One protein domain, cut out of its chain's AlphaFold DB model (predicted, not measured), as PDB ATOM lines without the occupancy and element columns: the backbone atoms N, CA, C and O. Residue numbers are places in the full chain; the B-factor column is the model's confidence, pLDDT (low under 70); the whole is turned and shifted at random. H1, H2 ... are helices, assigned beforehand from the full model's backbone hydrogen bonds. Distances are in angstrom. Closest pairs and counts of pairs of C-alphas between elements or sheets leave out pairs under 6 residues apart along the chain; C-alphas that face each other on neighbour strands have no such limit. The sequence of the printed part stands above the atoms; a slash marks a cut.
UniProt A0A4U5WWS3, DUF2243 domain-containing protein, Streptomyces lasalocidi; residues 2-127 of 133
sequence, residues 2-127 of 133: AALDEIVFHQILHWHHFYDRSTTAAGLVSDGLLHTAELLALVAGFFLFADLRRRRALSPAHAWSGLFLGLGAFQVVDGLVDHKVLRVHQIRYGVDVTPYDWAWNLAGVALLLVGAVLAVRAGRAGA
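What this domain is: This is residues 2 to 127 of the 133 residues of the protein "DUF2243 domain-containing protein" of Streptomyces lasalocidi (UniProt A0A4U5WWS3). The longest helix, H2, runs along one side of an elongated frame and the hairpin of H3 and H4 along the other, with short H1 between them near one end. Residues 40 to 47 and 51 to 56 stand free. The 126 printed residues hold H1, H2, H3, H4 in that order, all helix, only just loose, close to compact (radius of gyration of the C-alphas 17.0 A), spanning 52 by 28 by 23 A.

Where its parts are: Find C-alpha 24 at (-41.872, 47.397, -15.386); H2, residues 24 to 54, runs 44.5 A to C-alpha 54 at (-53.258, 18.620, 16.550). H1 is residues 2 to 12; H3, 60 to 86, spans 36.1 A; H4, 98 to 126, 42.3 A.

How they stand to each other: H2 touches H1 with residues 31 to 38 alone, closest at C-alphas 38 and 3, 6.9 A, a hairpin at a steep tilt of 40 degrees. H2 is apart from H3 and H4. H1 is close to but not clearly touching H3, C-alphas 2 and 74 closest at 7.1 A. H3 and H4, a hairpin, touch at a shallow tilt of 29 degrees, C-alphas 72 and 108 closest at 4.1 A. Every O i to N i+4 pair is within hydrogen-bond range in H2 and H4, 5 of 7 in H1, 21 of 23 in H3.

The domain as a whole: The printed part has no cut; the links H1 to H2 and H3 to H4 are long. Look for low confidence at residues 126 to 127, under 70.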
ATOM      1  N   ALA A   2     -39.714  38.562   2.884       93.06
ATOM      2  CA  ALA A   2     -40.249  38.648   1.525       93.06
ATOM      3  C   ALA A   2     -41.585  39.430   1.410       93.06
ATOM      4  O   ALA A   2     -41.568  40.556   0.933       93.06
ATOM      5  N   ALA A   3     -42.663  38.972   2.064       94.38
ATOM      6  CA  ALA A   3     -43.947  39.694   2.061       94.38
ATOM      7  C   ALA A   3     -43.892  41.156   2.533       94.38
ATOM      8  O   ALA A   3     -44.624  42.003   2.035       94.38
ATOM      9  N   LEU A   4     -43.057  41.462   3.534       95.44
ATOM     10  CA  LEU A   4     -42.888  42.844   3.985       95.44
ATOM     11  C   LEU A   4     -42.108  43.661   2.954       95.44
ATOM     12  O   LEU A   4     -42.412  44.840   2.804       95.44
ATOM     13  N   ASP A   5     -41.130  43.053   2.276       96.25
ATOM     14  CA  ASP A   5     -40.393  43.712   1.200       96.25
ATOM     15  C   ASP A   5     -41.327  44.068   0.044       96.25
ATOM     16  O   ASP A   5     -41.425  45.231  -0.345       96.25
ATOM     17  N   GLU A   6     -42.089  43.079  -0.416       96.25
ATOM     18  CA  GLU A   6     -43.042  43.225  -1.510       96.25
ATOM     19  C   GLU A   6     -44.090  44.302  -1.188       96.25
ATOM     20  O   GLU A   6     -44.214  45.305  -1.893       96.25
ATOM     21  N   ILE A   7     -44.777  44.174  -0.045       96.25
ATOM     22  CA  ILE A   7     -45.848  45.102   0.346       96.25
ATOM     23  C   ILE A   7     -45.311  46.516   0.517       96.25
ATOM     24  O   ILE A   7     -45.868  47.471  -0.028       96.25
ATOM     25  N   VAL A   8     -44.253  46.683   1.312       97.31
ATOM     26  CA  VAL A   8     -43.798  48.021   1.693       97.31
ATOM     27  C   VAL A   8     -43.014  48.662   0.560       97.31
ATOM     28  O   VAL A   8     -43.311  49.800   0.197       97.31
ATOM     29  N   PHE A   9     -42.029  47.972  -0.006       97.19
ATOM     30  CA  PHE A   9     -41.103  48.593  -0.946       97.19
ATOM     31  C   PHE A   9     -41.533  48.437  -2.400       97.19
ATOM     32  O   PHE A   9     -41.347  49.395  -3.149       97.19
ATOM     33  N   HIS A  10     -42.175  47.334  -2.798       97.19
ATOM     34  CA  HIS A  10     -42.609  47.171  -4.194       97.19
ATOM     35  C   HIS A  10     -43.950  47.862  -4.432       97.19
ATOM     36  O   HIS A  10     -44.089  48.643  -5.370       97.19
ATOM     37  N   GLN A  11     -44.937  47.632  -3.560       96.12
ATOM     38  CA  GLN A  11     -46.318  48.061  -3.814       96.12
ATOM     39  C   GLN A  11     -46.709  49.395  -3.175       96.12
ATOM     40  O   GLN A  11     -47.441  50.169  -3.783       96.12
ATOM     41  N   ILE A  12     -46.263  49.691  -1.951       97.94
ATOM     42  CA  ILE A  12     -46.601  50.971  -1.307       97.94
ATOM     43  C   ILE A  12     -45.640  52.065  -1.770       97.94
ATOM     44  O   ILE A  12     -46.066  53.134  -2.215       97.94
ATOM     45  N   LEU A  13     -44.338  51.821  -1.637       97.06
ATOM     46  CA  LEU A  13     -43.320  52.840  -1.878       97.06
ATOM     47  C   LEU A  13     -42.800  52.859  -3.317       97.06
ATOM     48  O   LEU A  13     -42.240  53.880  -3.717       97.06
ATOM     49  N   HIS A  14     -43.009  51.786  -4.085       95.38
ATOM     50  CA  HIS A  14     -42.546  51.651  -5.470       95.38
ATOM     51  C   HIS A  14     -41.038  51.919  -5.630       95.38
ATOM     52  O   HIS A  14     -40.606  52.599  -6.562       95.38
ATOM     53  N   TRP A  15     -40.226  51.459  -4.677       96.69
ATOM     54  CA  TRP A  15     -38.776  51.662  -4.691       96.69
ATOM     55  C   TRP A  15     -38.064  50.754  -5.695       96.69
ATOM     56  O   TRP A  15     -37.091  51.197  -6.311       96.69
ATOM     57  N   HIS A  16     -38.545  49.520  -5.852       96.44
ATOM     58  CA  HIS A  16     -37.957  48.473  -6.689       96.44
ATOM     59  C   HIS A  16     -38.973  47.357  -6.963       96.44
ATOM     60  O   HIS A  16     -40.024  47.315  -6.324       96.44
ATOM     61  N   HIS A  17     -38.648  46.473  -7.906       96.88
ATOM     62  CA  HIS A  17     -39.332  45.203  -8.151       96.88
ATOM     63  C   HIS A  17     -38.375  44.038  -7.863       96.88
ATOM     64  O   HIS A  17     -37.170  44.233  -7.699       96.88
ATOM     65  N   PHE A  18     -38.885  42.805  -7.854       96.44
ATOM     66  CA  PHE A  18     -38.039  41.619  -7.700       96.44
ATOM     67  C   PHE A  18     -37.056  41.443  -8.867       96.44
ATOM     68  O   PHE A  18     -35.931  40.979  -8.694       96.44
ATOM     69  N   TYR A  19     -37.465  41.804 -10.088       97.00
ATOM     70  CA  TYR A  19     -36.599  41.767 -11.263       97.00
ATOM     71  C   TYR A  19     -36.554  43.109 -11.994       97.00
ATOM     72  O   TYR A  19     -37.420  43.448 -12.801       97.00
ATOM     73  N   ASP A  20     -35.450  43.824 -11.792       92.19
ATOM     74  CA  ASP A  20     -35.239  45.189 -12.275       92.19
ATOM     75  C   ASP A  20     -34.390  45.275 -13.554       92.19
ATOM     76  O   ASP A  20     -34.100  46.365 -14.048       92.19
ATOM     77  N   ARG A  21     -33.957  44.146 -14.134       94.19
ATOM     78  CA  ARG A  21     -33.111  44.151 -15.352       94.19
ATOM     79  C   ARG A  21     -33.907  44.129 -16.660       94.19
ATOM     80  O   ARG A  21     -33.397  43.678 -17.686       94.19
ATOM     81  N   SER A  22     -35.164  44.566 -16.629       95.31
ATOM     82  CA  SER A  22     -36.072  44.572 -17.780       95.31
ATOM     83  C   SER A  22     -37.111  45.695 -17.650       95.31
ATOM     84  O   SER A  22     -36.828  46.750 -17.093       95.31
ATOM     85  N   THR A  23     -38.297  45.511 -18.225       96.75
ATOM     86  CA  THR A  23     -39.410  46.460 -18.177       96.75
ATOM     87  C   THR A  23     -40.185  46.354 -16.866       96.75
ATOM     88  O   THR A  23     -40.208  45.305 -16.226       96.75
ATOM     89  N   THR A  24     -40.932  47.405 -16.520       94.38
ATOM     90  CA  THR A  24     -41.872  47.397 -15.386       94.38
ATOM     91  C   THR A  24     -42.879  46.248 -15.466       94.38
ATOM     92  O   THR A  24     -43.232  45.668 -14.450       94.38
ATOM     93  N   ALA A  25     -43.313  45.863 -16.673       97.38
ATOM     94  CA  ALA A  25     -44.204  44.717 -16.842       97.38
ATOM     95  C   ALA A  25     -43.541  43.400 -16.403       97.38
ATOM     96  O   ALA A  25     -44.191  42.574 -15.771       97.38
ATOM     97  N   ALA A  26     -42.252  43.212 -16.706       97.56
ATOM     98  CA  ALA A  26     -41.501  42.056 -16.224       97.56
ATOM     99  C   ALA A  26     -41.304  42.103 -14.699       97.56
ATOM    100  O   ALA A  26     -41.465  41.068 -14.058       97.56
ATOM    101  N   GLY A  27     -41.041  43.289 -14.137       96.81
ATOM    102  CA  GLY A  27     -40.975  43.515 -12.688       96.81
ATOM    103  C   GLY A  27     -42.268  43.103 -11.979       96.81
ATOM    104  O   GLY A  27     -42.254  42.235 -11.116       96.81
ATOM    105  N   LEU A  28     -43.418  43.596 -12.443       97.12
ATOM    106  CA  LEU A  28     -44.728  43.234 -11.883       97.12
ATOM    107  C   LEU A  28     -45.038  41.732 -11.978       97.12
ATOM    108  O   LEU A  28     -45.632  41.161 -11.066       97.12
ATOM    109  N   VAL A  29     -44.649  41.078 -13.079       98.12
ATOM    110  CA  VAL A  29     -44.787  39.619 -13.204       98.12
ATOM    111  C   VAL A  29     -43.906  38.910 -12.179       98.12
ATOM    112  O   VAL A  29     -44.360  37.953 -11.555       98.12
ATOM    113  N   SER A  30     -42.664  39.362 -11.993       97.38
ATOM    114  CA  SER A  30     -41.757  38.760 -11.018       97.38
ATOM    115  C   SER A  30     -42.229  38.946  -9.576       97.38
ATOM    116  O   SER A  30     -42.176  37.977  -8.821       97.38
ATOM    117  N   ASP A  31     -42.787  40.109  -9.233       97.31
ATOM    118  CA  ASP A  31     -43.390  40.364  -7.921       97.31
ATOM    119  C   ASP A  31     -44.557  39.398  -7.689       97.31
ATOM    120  O   ASP A  31     -44.572  38.653  -6.717       97.31
ATOM    121  N   GLY A  32     -45.479  39.277  -8.653       97.50
ATOM    122  CA  GLY A  32     -46.615  38.360  -8.528       97.50
ATOM    123  C   GLY A  32     -46.212  36.884  -8.389       97.50
ATOM    124  O   GLY A  32     -46.889  36.115  -7.695       97.50
ATOM    125  N   LEU A  33     -45.109  36.467  -9.016       98.06
ATOM    126  CA  LEU A  33     -44.556  35.120  -8.844       98.06
ATOM    127  C   LEU A  33     -43.962  34.926  -7.446       98.06
ATOM    128  O   LEU A  33     -44.219  33.886  -6.831       98.06
ATOM    129  N   LEU A  34     -43.221  35.914  -6.935       95.94
ATOM    130  CA  LEU A  34     -42.719  35.911  -5.563       95.94
ATOM    131  C   LEU A  34     -43.887  35.844  -4.569       95.94
ATOM    132  O   LEU A  34     -43.929  34.918  -3.758       95.94
ATOM    133  N   HIS A  35     -44.901  36.697  -4.726       96.50
ATOM    134  CA  HIS A  35     -46.101  36.708  -3.887       96.50
ATOM    135  C   HIS A  35     -46.810  35.355  -3.858       96.50
ATOM    136  O   HIS A  35     -47.250  34.858  -2.819       96.50
ATOM    137  N   THR A  36     -46.918  34.722  -5.028       97.50
ATOM    138  CA  THR A  36     -47.535  33.401  -5.152       97.50
ATOM    139  C   THR A  36     -46.730  32.358  -4.379       97.50
ATOM    140  O   THR A  36     -47.309  31.565  -3.634       97.50
ATOM    141  N   ALA A  37     -45.400  32.363  -4.511       97.00
ATOM    142  CA  ALA A  37     -44.527  31.457  -3.771       97.00
ATOM    143  C   ALA A  37     -44.637  31.671  -2.252       97.00
ATOM    144  O   ALA A  37     -44.720  30.699  -1.496       97.00
ATOM    145  N   GLU A  38     -44.709  32.922  -1.802       95.56
ATOM    146  CA  GLU A  38     -44.915  33.273  -0.397       95.56
ATOM    147  C   GLU A  38     -46.256  32.778   0.139       95.56
ATOM    148  O   GLU A  38     -46.304  32.160   1.205       95.56
ATOM    149  N   LEU A  39     -47.347  32.999  -0.600       97.00
ATOM    150  CA  LEU A  39     -48.676  32.540  -0.211       97.00
ATOM    151  C   LEU A  39     -48.716  31.014  -0.099       97.00
ATOM    152  O   LEU A  39     -49.240  30.479   0.880       97.00
ATOM    153  N   LEU A  40     -48.122  30.303  -1.059       98.06
ATOM    154  CA  LEU A  40     -48.001  28.845  -1.013       98.06
ATOM    155  C   LEU A  40     -47.195  28.384   0.208       98.06
ATOM    156  O   LEU A  40     -47.616  27.457   0.904       98.06
ATOM    157  N   ALA A  41     -46.077  29.048   0.511       96.38
ATOM    158  CA  ALA A  41     -45.262  28.748   1.684       96.38
ATOM    159  C   ALA A  41     -46.015  29.017   2.998       96.38
ATOM    160  O   ALA A  41     -45.940  28.204   3.920       96.38
ATOM    161  N   LEU A  42     -46.788  30.106   3.083       96.06
ATOM    162  CA  LEU A  42     -47.645  30.411   4.232       96.06
ATOM    163  C   LEU A  42     -48.735  29.357   4.415       96.06
ATOM    164  O   LEU A  42     -48.913  28.853   5.524       96.06
ATOM    165  N   VAL A  43     -49.432  28.980   3.341       98.19
ATOM    166  CA  VAL A  43     -50.458  27.929   3.376       98.19
ATOM    167  C   VAL A  43     -49.847  26.614   3.859       98.19
ATOM    168  O   VAL A  43     -50.341  26.032   4.828       98.19
ATOM    169  N   ALA A  44     -48.742  26.170   3.257       98.12
ATOM    170  CA  ALA A  44     -48.038  24.958   3.675       98.12
ATOM    171  C   ALA A  44     -47.583  25.038   5.143       98.12
ATOM    172  O   ALA A  44     -47.806  24.107   5.919       98.12
ATOM    173  N   GLY A  45     -47.014  26.174   5.552       96.38
ATOM    174  CA  GLY A  45     -46.603  26.446   6.926       96.38
ATOM    175  C   GLY A  45     -47.760  26.355   7.920       96.38
ATOM    176  O   GLY A  45     -47.604  25.744   8.977       96.38
ATOM    177  N   PHE A  46     -48.941  26.878   7.582       97.75
ATOM    178  CA  PHE A  46     -50.131  26.767   8.426       97.75
ATOM    179  C   PHE A  46     -50.641  25.333   8.541       97.75
ATOM    180  O   PHE A  46     -51.020  24.928   9.641       97.75
ATOM    181  N   PHE A  47     -50.607  24.540   7.466       98.25
ATOM    182  CA  PHE A  47     -50.944  23.116   7.542       98.25
ATOM    183  C   PHE A  47     -49.976  22.350   8.449       98.25
ATOM    184  O   PHE A  47     -50.421  21.599   9.319       98.25
ATOM    185  N   LEU A  48     -48.668  22.585   8.315       97.69
ATOM    186  CA  LEU A  48     -47.652  21.985   9.186       97.69
ATOM    187  C   LEU A  48     -47.841  22.412  10.646       97.69
ATOM    188  O   LEU A  48     -47.829  21.581  11.555       97.69
ATOM    189  N   PHE A  49     -48.078  23.701  10.883       96.88
ATOM    190  CA  PHE A  49     -48.334  24.241  12.212       96.88
ATOM    191  C   PHE A  49     -49.606  23.650  12.838       96.88
ATOM    192  O   PHE A  49     -49.600  23.252  14.007       96.88
ATOM    193  N   ALA A  50     -50.694  23.551  12.072       97.56
ATOM    194  CA  ALA A  50     -51.946  22.949  12.514       97.56
ATOM    195  C   ALA A  50     -51.778  21.456  12.832       97.56
ATOM    196  O   ALA A  50     -52.288  20.996  13.856       97.56
ATOM    197  N   ASP A  51     -51.022  20.711  12.021       98.19
ATOM    198  CA  ASP A  51     -50.732  19.300  12.281       98.19
ATOM    199  C   ASP A  51     -49.909  19.116  13.565       98.19
ATOM    200  O   ASP A  51     -50.276  18.307  14.422       98.19
ATOM    201  N   LEU A  52     -48.869  19.931  13.774       97.69
ATOM    202  CA  LEU A  52     -48.085  19.929  15.015       97.69
ATOM    203  C   LEU A  52     -48.949  20.243  16.240       97.69
ATOM    204  O   LEU A  52     -48.820  19.582  17.274       97.69
ATOM    205  N   ARG A  53     -49.866  21.213  16.140       97.12
ATOM    206  CA  ARG A  53     -50.820  21.519  17.220       97.12
ATOM    207  C   ARG A  53     -51.762  20.358  17.494       97.12
ATOM    208  O   ARG A  53     -51.936  19.987  18.654       97.12
ATOM    209  N   ARG A  54     -52.338  19.762  16.449       98.06
ATOM    210  CA  ARG A  54     -53.258  18.620  16.550       98.06
ATOM    211  C   ARG A  54     -52.598  17.426  17.237       98.06
ATOM    212  O   ARG A  54     -53.221  16.789  18.079       98.06
ATOM    213  N   ARG A  55     -51.326  17.161  16.928       97.62
ATOM    214  CA  ARG A  55     -50.521  16.093  17.545       97.62
ATOM    215  C   ARG A  55     -49.942  16.459  18.915       97.62
ATOM    216  O   ARG A  55     -49.227  15.648  19.489       97.62
ATOM    217  N   ARG A  56     -50.217  17.666  19.435       96.44
ATOM    218  CA  ARG A  56     -49.607  18.221  20.662       96.44
ATOM    219  C   ARG A  56     -48.068  18.204  20.636       96.44
ATOM    220  O   ARG A  56     -47.431  18.112  21.678       96.44
ATOM    221  N   ALA A  57     -47.487  18.314  19.444       96.62
ATOM    222  CA  ALA A  57     -46.046  18.312  19.197       96.62
ATOM    223  C   ALA A  57     -45.490  19.718  18.906       96.62
ATOM    224  O   ALA A  57     -44.289  19.883  18.699       96.62
ATOM    225  N   LEU A  58     -46.347  20.748  18.866       95.94
ATOM    226  CA  LEU A  58     -45.899  22.122  18.664       95.94
ATOM    227  C   LEU A  58     -45.036  22.581  19.847       95.94
ATOM    228  O   LEU A  58     -45.531  22.709  20.966       95.94
ATOM    229  N   SER A  59     -43.779  22.924  19.571       95.81
ATOM    230  CA  SER A  59     -42.922  23.658  20.500       95.81
ATOM    231  C   SER A  59     -42.924  25.146  20.135       95.81
ATOM    232  O   SER A  59     -42.341  25.512  19.111       95.81
ATOM    233  N   PRO A  60     -43.532  26.029  20.955       94.62
ATOM    234  CA  PRO A  60     -43.534  27.465  20.682       94.62
ATOM    235  C   PRO A  60     -42.121  28.044  20.563       94.62
ATOM    236  O   PRO A  60     -41.877  28.895  19.715       94.62
ATOM    237  N   ALA A  61     -41.174  27.544  21.363       95.44
ATOM    238  CA  ALA A  61     -39.786  27.997  21.327       95.44
ATOM    239  C   ALA A  61     -39.113  27.703  19.973       95.44
ATOM    240  O   ALA A  61     -38.484  28.590  19.396       95.44
ATOM    241  N   HIS A  62     -39.299  26.494  19.430       96.06
ATOM    242  CA  HIS A  62     -38.774  26.138  18.108       96.06
ATOM    243  C   HIS A  62     -39.511  26.868  16.980       96.06
ATOM    244  O   HIS A  62     -38.874  27.269  16.013       96.06
ATOM    245  N   ALA A  63     -40.823  27.095  17.112       96.44
ATOM    246  CA  ALA A  63     -41.590  27.862  16.130       96.44
ATOM    247  C   ALA A  63     -41.088  29.311  16.023       96.44
ATOM    248  O   ALA A  63     -40.834  29.794  14.922       96.44
ATOM    249  N   TRP A  64     -40.873  29.983  17.159       97.75
ATOM    250  CA  TRP A  64     -40.299  31.330  17.178       97.75
ATOM    251  C   TRP A  64     -38.866  31.352  16.653       97.75
ATOM    252  O   TRP A  64     -38.531  32.215  15.846       97.75
ATOM    253  N   SER A  65     -38.030  30.394  17.057       98.25
ATOM    254  CA  SER A  65     -36.672  30.276  16.523       98.25
ATOM    255  C   SER A  65     -36.672  30.130  14.998       98.25
ATOM    256  O   SER A  65     -36.006  30.906  14.318       98.25
ATOM    257  N   GLY A  66     -37.472  29.203  14.461       97.31
ATOM    258  CA  GLY A  66     -37.605  28.981  13.023       97.31
ATOM    259  C   GLY A  66     -38.116  30.212  12.277       97.31
ATOM    260  O   GLY A  66     -37.585  30.529  11.215       97.31
ATOM    261  N   LEU A  67     -39.075  30.950  12.850       97.31
ATOM    262  CA  LEU A  67     -39.550  32.210  12.281       97.31
ATOM    263  C   LEU A  67     -38.404  33.220  12.146       97.31
ATOM    264  O   LEU A  67     -38.139  33.684  11.044       97.31
ATOM    265  N   PHE A  68     -37.697  33.538  13.232       98.62
ATOM    266  CA  PHE A  68     -36.616  34.530  13.202       98.62
ATOM    267  C   PHE A  68     -35.439  34.104  12.317       98.62
ATOM    268  O   PHE A  68     -34.903  34.932  11.581       98.62
ATOM    269  N   LEU A  69     -35.081  32.816  12.327       98.56
ATOM    270  CA  LEU A  69     -34.067  32.271  11.424       98.56
ATOM    271  C   LEU A  69     -34.490  32.410   9.960       98.56
ATOM    272  O   LEU A  69     -33.694  32.876   9.154       98.56
ATOM    273  N   GLY A  70     -35.733  32.064   9.615       97.81
ATOM    274  CA  GLY A  70     -36.249  32.206   8.253       97.81
ATOM    275  C   GLY A  70     -36.322  33.665   7.800       97.81
ATOM    276  O   GLY A  70     -35.912  33.985   6.687       97.81
ATOM    277  N   LEU A  71     -36.786  34.565   8.677       98.12
ATOM    278  CA  LEU A  71     -36.826  36.005   8.413       98.12
ATOM    279  C   LEU A  71     -35.424  36.562   8.132       98.12
ATOM    280  O   LEU A  71     -35.226  37.225   7.115       98.12
ATOM    281  N   GLY A  72     -34.460  36.273   9.008       98.56
ATOM    282  CA  GLY A  72     -33.093  36.763   8.868       98.56
ATOM    283  C   GLY A  72     -32.342  36.133   7.697       98.56
ATOM    284  O   GLY A  72     -31.655  36.843   6.968       98.56
ATOM    285  N   ALA A  73     -32.506  34.825   7.467       98.50
ATOM    286  CA  ALA A  73     -31.871  34.125   6.352       98.50
ATOM    287  C   ALA A  73     -32.337  34.683   5.008       98.50
ATOM    288  O   ALA A  73     -31.494  34.995   4.174       98.50
ATOM    289  N   PHE A  74     -33.650  34.866   4.828       97.44
ATOM    290  CA  PHE A  74     -34.186  35.503   3.628       97.44
ATOM    291  C   PHE A  74     -33.549  36.876   3.414       97.44
ATOM    292  O   PHE A  74     -33.002  37.130   2.354       97.44
ATOM    293  N   GLN A  75     -33.559  37.732   4.440       97.62
ATOM    294  CA  GLN A  75     -33.103  39.113   4.307       97.62
ATOM    295  C   GLN A  75     -31.601  39.233   4.003       97.62
ATOM    296  O   GLN A  75     -31.196  40.098   3.233       97.62
ATOM    297  N   VAL A  76     -30.770  38.358   4.573       98.38
ATOM    298  CA  VAL A  76     -29.330  38.325   4.271       98.38
ATOM    299  C   VAL A  76     -29.062  37.748   2.881       98.38
ATOM    300  O   VAL A  76     -28.199  38.256   2.173       98.38
ATOM    301  N   VAL A  77     -29.777  36.694   2.474       98.31
ATOM    302  CA  VAL A  77     -29.618  36.121   1.128       98.31
ATOM    303  C   VAL A  77     -30.035  37.138   0.075       98.31
ATOM    304  O   VAL A  77     -29.240  37.425  -0.808       98.31
ATOM    305  N   ASP A  78     -31.200  37.748   0.224       97.69
ATOM    306  CA  ASP A  78     -31.691  38.823  -0.638       97.69
ATOM    307  C   ASP A  78     -30.695  40.002  -0.695       97.69
ATOM    308  O   ASP A  78     -30.181  40.377  -1.753       97.69
ATOM    309  N   GLY A  79     -30.272  40.489   0.475       97.75
ATOM    310  CA  GLY A  79     -29.349  41.614   0.607       97.75
ATOM    311  C   GLY A  79     -27.935  41.388   0.069       97.75
ATOM    312  O   GLY A  79     -27.255  42.363  -0.259       97.75
ATOM    313  N   LEU A  80     -27.462  40.142  -0.011       98.00
ATOM    314  CA  LEU A  80     -26.116  39.816  -0.492       98.00
ATOM    315  C   LEU A  80     -26.144  39.214  -1.895       98.00
ATOM    316  O   LEU A  80     -25.412  39.658  -2.779       98.00
ATOM    317  N   VAL A  81     -26.972  38.200  -2.109       98.19
ATOM    318  CA  VAL A  81     -27.050  37.464  -3.369       98.19
ATOM    319  C   VAL A  81     -27.806  38.288  -4.396       98.19
ATOM    320  O   VAL A  81     -27.206  38.686  -5.393       98.19
ATOM    321  N   ASP A  82     -29.069  38.612  -4.151       97.12
ATOM    322  CA  ASP A  82     -29.913  39.262  -5.158       97.12
ATOM    323  C   ASP A  82     -29.493  40.720  -5.378       97.12
ATOM    324  O   ASP A  82     -29.325  41.169  -6.521       97.12
ATOM    325  N   HIS A  83     -29.164  41.421  -4.289       97.00
ATOM    326  CA  HIS A  83     -28.757  42.821  -4.324       97.00
ATOM    327  C   HIS A  83     -27.291  43.032  -4.725       97.00
ATOM    328  O   HIS A  83     -26.999  44.013  -5.406       97.00
ATOM    329  N   LYS A  84     -26.326  42.184  -4.342       95.00
ATOM    330  CA  LYS A  84     -24.893  42.491  -4.588       95.00
ATOM    331  C   LYS A  84     -24.213  41.564  -5.571       95.00
ATOM    332  O   LYS A  84     -23.448  42.053  -6.401       95.00
ATOM    333  N   VAL A  85     -24.507  40.271  -5.527       97.38
ATOM    334  CA  VAL A  85     -23.933  39.311  -6.476       97.38
ATOM    335  C   VAL A  85     -24.652  39.396  -7.822       97.38
ATOM    336  O   VAL A  85     -24.017  39.657  -8.841       97.38
ATOM    337  N   LEU A  86     -25.970  39.203  -7.832       96.81
ATOM    338  CA  LEU A  86     -26.786  39.146  -9.046       96.81
ATOM    339  C   LEU A  86     -27.189  40.535  -9.539       96.81
ATOM    340  O   LEU A  86     -27.278  40.758 -10.746       96.81
ATOM    341  N   ARG A  87     -27.393  41.474  -8.608       95.00
ATOM    342  CA  ARG A  87     -27.806  42.858  -8.874       95.00
ATOM    343  C   ARG A  87     -29.094  42.933  -9.701       95.00
ATOM    344  O   ARG A  87     -29.200  43.761 -10.606       95.00
ATOM    345  N   VAL A  88     -30.038  42.041  -9.416       95.56
ATOM    346  CA  VAL A  88     -31.322  41.933 -10.133       95.56
ATOM    347  C   VAL A  88     -32.479  42.608  -9.407       95.56
ATOM    348  O   VAL A  88     -33.492  42.868 -10.036       95.56
ATOM    349  N   HIS A  89     -32.277  42.917  -8.133       96.50
ATOM    350  CA  HIS A  89     -33.234  43.475  -7.191       96.50
ATOM    351  C   HIS A  89     -32.367  44.376  -6.317       96.50
ATOM    352  O   HIS A  89     -31.493  43.858  -5.644       96.50
ATOM    353  N   GLN A  90     -32.387  45.701  -6.439       95.56
ATOM    354  CA  GLN A  90     -31.643  46.545  -5.481       95.56
ATOM    355  C   GLN A  90     -32.630  47.092  -4.475       95.56
ATOM    356  O   GLN A  90     -33.715  47.506  -4.857       95.56
ATOM    357  N   ILE A  91     -32.197  47.240  -3.225       94.69
ATOM    358  CA  ILE A  91     -33.034  47.819  -2.169       94.69
ATOM    359  C   ILE A  91     -33.562  49.224  -2.484       94.69
ATOM    360  O   ILE A  91     -34.571  49.656  -1.927       94.69
ATOM    361  N   ARG A  92     -32.818  49.995  -3.288       96.00
ATOM    362  CA  ARG A  92     -33.218  51.332  -3.715       96.00
ATOM    363  C   ARG A  92     -32.390  51.826  -4.892       96.00
ATOM    364  O   ARG A  92     -31.174  51.636  -4.931       96.00
ATOM    365  N   TYR A  93     -33.042  52.562  -5.787       94.19
ATOM    366  CA  TYR A  93     -32.409  53.225  -6.926       94.19
ATOM    367  C   TYR A  93     -32.391  54.753  -6.786       94.19
ATOM    368  O   TYR A  93     -33.160  55.344  -6.027       94.19
ATOM    369  N   GLY A  94     -31.497  55.401  -7.543       95.12
ATOM    370  CA  GLY A  94     -31.441  56.863  -7.677       95.12
ATOM    371  C   GLY A  94     -30.897  57.623  -6.462       95.12
ATOM    372  O   GLY A  94     -31.004  58.845  -6.418       95.12
ATOM    373  N   VAL A  95     -30.320  56.924  -5.480       96.56
ATOM    374  CA  VAL A  95     -29.748  57.506  -4.254       96.56
ATOM    375  C   VAL A  95     -28.440  56.808  -3.878       96.56
ATOM    376  O   VAL A  95     -28.119  55.755  -4.430       96.56
ATOM    377  N   ASP A  96     -27.704  57.361  -2.908       97.38
ATOM    378  CA  ASP A  96     -26.665  56.588  -2.222       97.38
ATOM    379  C   ASP A  96     -27.317  55.412  -1.478       97.38
ATOM    380  O   ASP A  96     -28.057  55.594  -0.508       97.38
ATOM    381  N   VAL A  97     -27.074  54.206  -1.988       96.69
ATOM    382  CA  VAL A  97     -27.676  52.957  -1.505       96.69
ATOM    383  C   VAL A  97     -26.985  52.421  -0.247       96.69
ATOM    384  O   VAL A  97     -27.576  51.646   0.502       96.69
ATOM    385  N   THR A  98     -25.768  52.889   0.046       97.25
ATOM    386  CA  THR A  98     -24.916  52.401   1.139       97.25
ATOM    387  C   THR A  98     -25.622  52.323   2.503       97.25
ATOM    388  O   THR A  98     -25.572  51.261   3.129       97.25
ATOM    389  N   PRO A  99     -26.309  53.374   3.004       98.00
ATOM    390  CA  PRO A  99     -26.993  53.289   4.298       98.00
ATOM    391  C   PRO A  99     -28.161  52.291   4.302       98.00
ATOM    392  O   PRO A  99     -28.420  51.666   5.330       98.00
ATOM    393  N   TYR A 100     -28.843  52.110   3.167       97.62
ATOM    394  CA  TYR A 100     -29.951  51.162   3.032       97.62
ATOM    395  C   TYR A 100     -29.438  49.722   3.049       97.62
ATOM    396  O   TYR A 100     -29.977  48.894   3.778       97.62
ATOM    397  N   ASP A 101     -28.346  49.445   2.332       96.94
ATOM    398  CA  ASP A 101     -27.702  48.128   2.326       96.94
ATOM    399  C   ASP A 101     -27.235  47.706   3.721       96.94
ATOM    400  O   ASP A 101     -27.438  46.558   4.127       96.94
ATOM    401  N   TRP A 102     -26.629  48.636   4.469       98.06
ATOM    402  CA  TRP A 102     -26.227  48.386   5.850       98.06
ATOM    403  C   TRP A 102     -27.429  48.118   6.743       98.06
ATOM    404  O   TRP A 102     -27.427  47.127   7.472       98.06
ATOM    405  N   ALA A 103     -28.463  48.959   6.677       97.94
ATOM    406  CA  ALA A 103     -29.668  48.773   7.478       97.94
ATOM    407  C   ALA A 103     -30.331  47.413   7.199       97.94
ATOM    408  O   ALA A 103     -30.685  46.703   8.139       97.94
ATOM    409  N   TRP A 104     -30.433  47.021   5.927       97.88
ATOM    410  CA  TRP A 104     -31.032  45.757   5.497       97.88
ATOM    411  C   TRP A 104     -30.283  44.540   6.025       97.88
ATOM    412  O   TRP A 104     -30.858  43.686   6.702       97.88
ATOM    413  N   ASN A 105     -28.975  44.481   5.772       98.38
ATOM    414  CA  ASN A 105     -28.166  43.327   6.146       98.38
ATOM    415  C   ASN A 105     -27.968  43.234   7.663       98.38
ATOM    416  O   ASN A 105     -28.021  42.137   8.217       98.38
ATOM    417  N   LEU A 106     -27.795  44.361   8.366       98.56
ATOM    418  CA  LEU A 106     -27.684  44.357   9.828       98.56
ATOM    419  C   LEU A 106     -28.994  43.931  10.499       98.56
ATOM    420  O   LEU A 106     -28.949  43.183  11.476       98.56
ATOM    421  N   ALA A 107     -30.149  44.338   9.963       98.44
ATOM    422  CA  ALA A 107     -31.442  43.839  10.425       98.44
ATOM    423  C   ALA A 107     -31.565  42.321  10.207       98.44
ATOM    424  O   ALA A 107     -31.920  41.597  11.140       98.44
ATOM    425  N   GLY A 108     -31.183  41.819   9.027       98.44
ATOM    426  CA  GLY A 108     -31.154  40.385   8.731       98.44
ATOM    427  C   GLY A 108     -30.254  39.590   9.686       98.44
ATOM    428  O   GLY A 108     -30.675  38.577  10.249       98.44
ATOM    429  N   VAL A 109     -29.041  40.083   9.952       98.75
ATOM    430  CA  VAL A 109     -28.113  39.482  10.926       98.75
ATOM    431  C   VAL A 109     -28.697  39.509  12.338       98.75
ATOM    432  O   VAL A 109     -28.628  38.503  13.043       98.75
ATOM    433  N   ALA A 110     -29.318  40.611  12.761       98.81
ATOM    434  CA  ALA A 110     -29.965  40.688  14.068       98.81
ATOM    435  C   ALA A 110     -31.088  39.645  14.209       98.81
ATOM    436  O   ALA A 110     -31.157  38.955  15.229       98.81
ATOM    437  N   LEU A 111     -31.919  39.467  13.177       98.75
ATOM    438  CA  LEU A 111     -32.963  38.438  13.138       98.75
ATOM    439  C   LEU A 111     -32.370  37.022  13.230       98.75
ATOM    440  O   LEU A 111     -32.850  36.213  14.028       98.75
ATOM    441  N   LEU A 112     -31.289  36.737  12.495       98.75
ATOM    442  CA  LEU A 112     -30.569  35.459  12.587       98.75
ATOM    443  C   LEU A 112     -30.036  35.204  13.999       98.75
ATOM    444  O   LEU A 112     -30.210  34.106  14.529       98.75
ATOM    445  N   LEU A 113     -29.424  36.208  14.632       98.75
ATOM    446  CA  LEU A 113     -28.897  36.092  15.992       98.75
ATOM    447  C   LEU A 113     -30.011  35.821  17.006       98.75
ATOM    448  O   LEU A 113     -29.868  34.931  17.844       98.75
ATOM    449  N   VAL A 114     -31.142  36.526  16.908       98.69
ATOM    450  CA  VAL A 114     -32.322  36.264  17.747       98.69
ATOM    451  C   VAL A 114     -32.803  34.826  17.547       98.69
ATOM    452  O   VAL A 114     -32.966  34.091  18.522       98.69
ATOM    453  N   GLY A 115     -32.965  34.388  16.297       98.50
ATOM    454  CA  GLY A 115     -33.391  33.030  15.965       98.50
ATOM    455  C   GLY A 115     -32.443  31.950  16.495       98.50
ATOM    456  O   GLY A 115     -32.902  30.959  17.072       98.50
ATOM    457  N   ALA A 116     -31.131  32.167  16.386       98.50
ATOM    458  CA  ALA A 116     -30.095  31.260  16.876       98.50
ATOM    459  C   ALA A 116     -30.067  31.185  18.411       98.50
ATOM    460  O   ALA A 116     -30.005  30.095  18.983       98.50
ATOM    461  N   VAL A 117     -30.185  32.323  19.103       98.25
ATOM    462  CA  VAL A 117     -30.286  32.354  20.571       98.25
ATOM    463  C   VAL A 117     -31.530  31.597  21.041       98.25
ATOM    464  O   VAL A 117     -31.453  30.826  22.001       98.25
ATOM    465  N   LEU A 118     -32.665  31.773  20.359       98.00
ATOM    466  CA  LEU A 118     -33.894  31.039  20.659       98.00
ATOM    467  C   LEU A 118     -33.738  29.531  20.411       98.00
ATOM    468  O   LEU A 118     -34.178  28.756  21.258       98.00
ATOM    469  N   ALA A 119     -33.061  29.114  19.334       97.12
ATOM    470  CA  ALA A 119     -32.780  27.701  19.051       97.12
ATOM    471  C   ALA A 119     -31.982  27.052  20.188       97.12
ATOM    472  O   ALA A 119     -32.367  26.014  20.725       97.12
ATOM    473  N   VAL A 120     -30.889  27.698  20.605       97.06
ATOM    474  CA  VAL A 120     -30.022  27.190  21.677       97.06
ATOM    475  C   VAL A 120     -30.785  27.094  23.001       97.06
ATOM    476  O   VAL A 120     -30.651  26.109  23.729       97.06
ATOM    477  N   ARG A 121     -31.612  28.095  23.329       94.81
ATOM    478  CA  ARG A 121     -32.454  28.069  24.537       94.81
ATOM    479  C   ARG A 121     -33.504  26.960  24.479       94.81
ATOM    480  O   ARG A 121     -33.713  26.286  25.485       94.81
ATOM    481  N   ALA A 122     -34.122  26.743  23.320       92.69
ATOM    482  CA  ALA A 122     -35.113  25.690  23.120       92.69
ATOM    483  C   ALA A 122     -34.505  24.287  23.299       92.69
ATOM    484  O   ALA A 122     -35.101  23.450  23.975       92.69
ATOM    485  N   GLY A 123     -33.291  24.058  22.783       88.88
ATOM    486  CA  GLY A 123     -32.564  22.797  22.960       88.88
ATOM    487  C   GLY A 123     -32.187  22.516  24.419       88.88
ATOM    488  O   GLY A 123     -32.316  21.387  24.885       88.88
ATOM    489  N   ARG A 124     -31.798  23.547  25.180       87.69
ATOM    490  CA  ARG A 124     -31.474  23.414  26.614       87.69
ATOM    491  C   ARG A 124     -32.689  23.113  27.488       87.69
ATOM    492  O   ARG A 124     -32.555  22.384  28.460       87.69
ATOM    493  N   ALA A 125     -33.861  23.648  27.149       76.50
ATOM    494  CA  ALA A 125     -35.099  23.362  27.875       76.50
ATOM    495  C   ALA A 125     -35.629  21.935  27.624       76.50
ATOM    496  O   ALA A 125     -36.395  21.417  28.433       76.50
ATOM    497  N   GLY A 126     -35.239  21.315  26.504       64.06
ATOM    498  CA  GLY A 126     -35.617  19.950  26.132       64.06
ATOM    499  C   GLY A 126     -34.661  18.858  26.616       64.06
ATOM    500  O   GLY A 126     -35.031  17.691  26.551       64.06
ATOM    501  N   ALA A 127     -33.462  19.202  27.100       57.06
ATOM    502  CA  ALA A 127     -32.537  18.246  27.700       57.06
ATOM    503  C   ALA A 127     -32.946  18.000  29.166       57.06
ATOM    504  O   ALA A 127     -32.789  18.904  29.993       57.06
TER     505      ALA A 127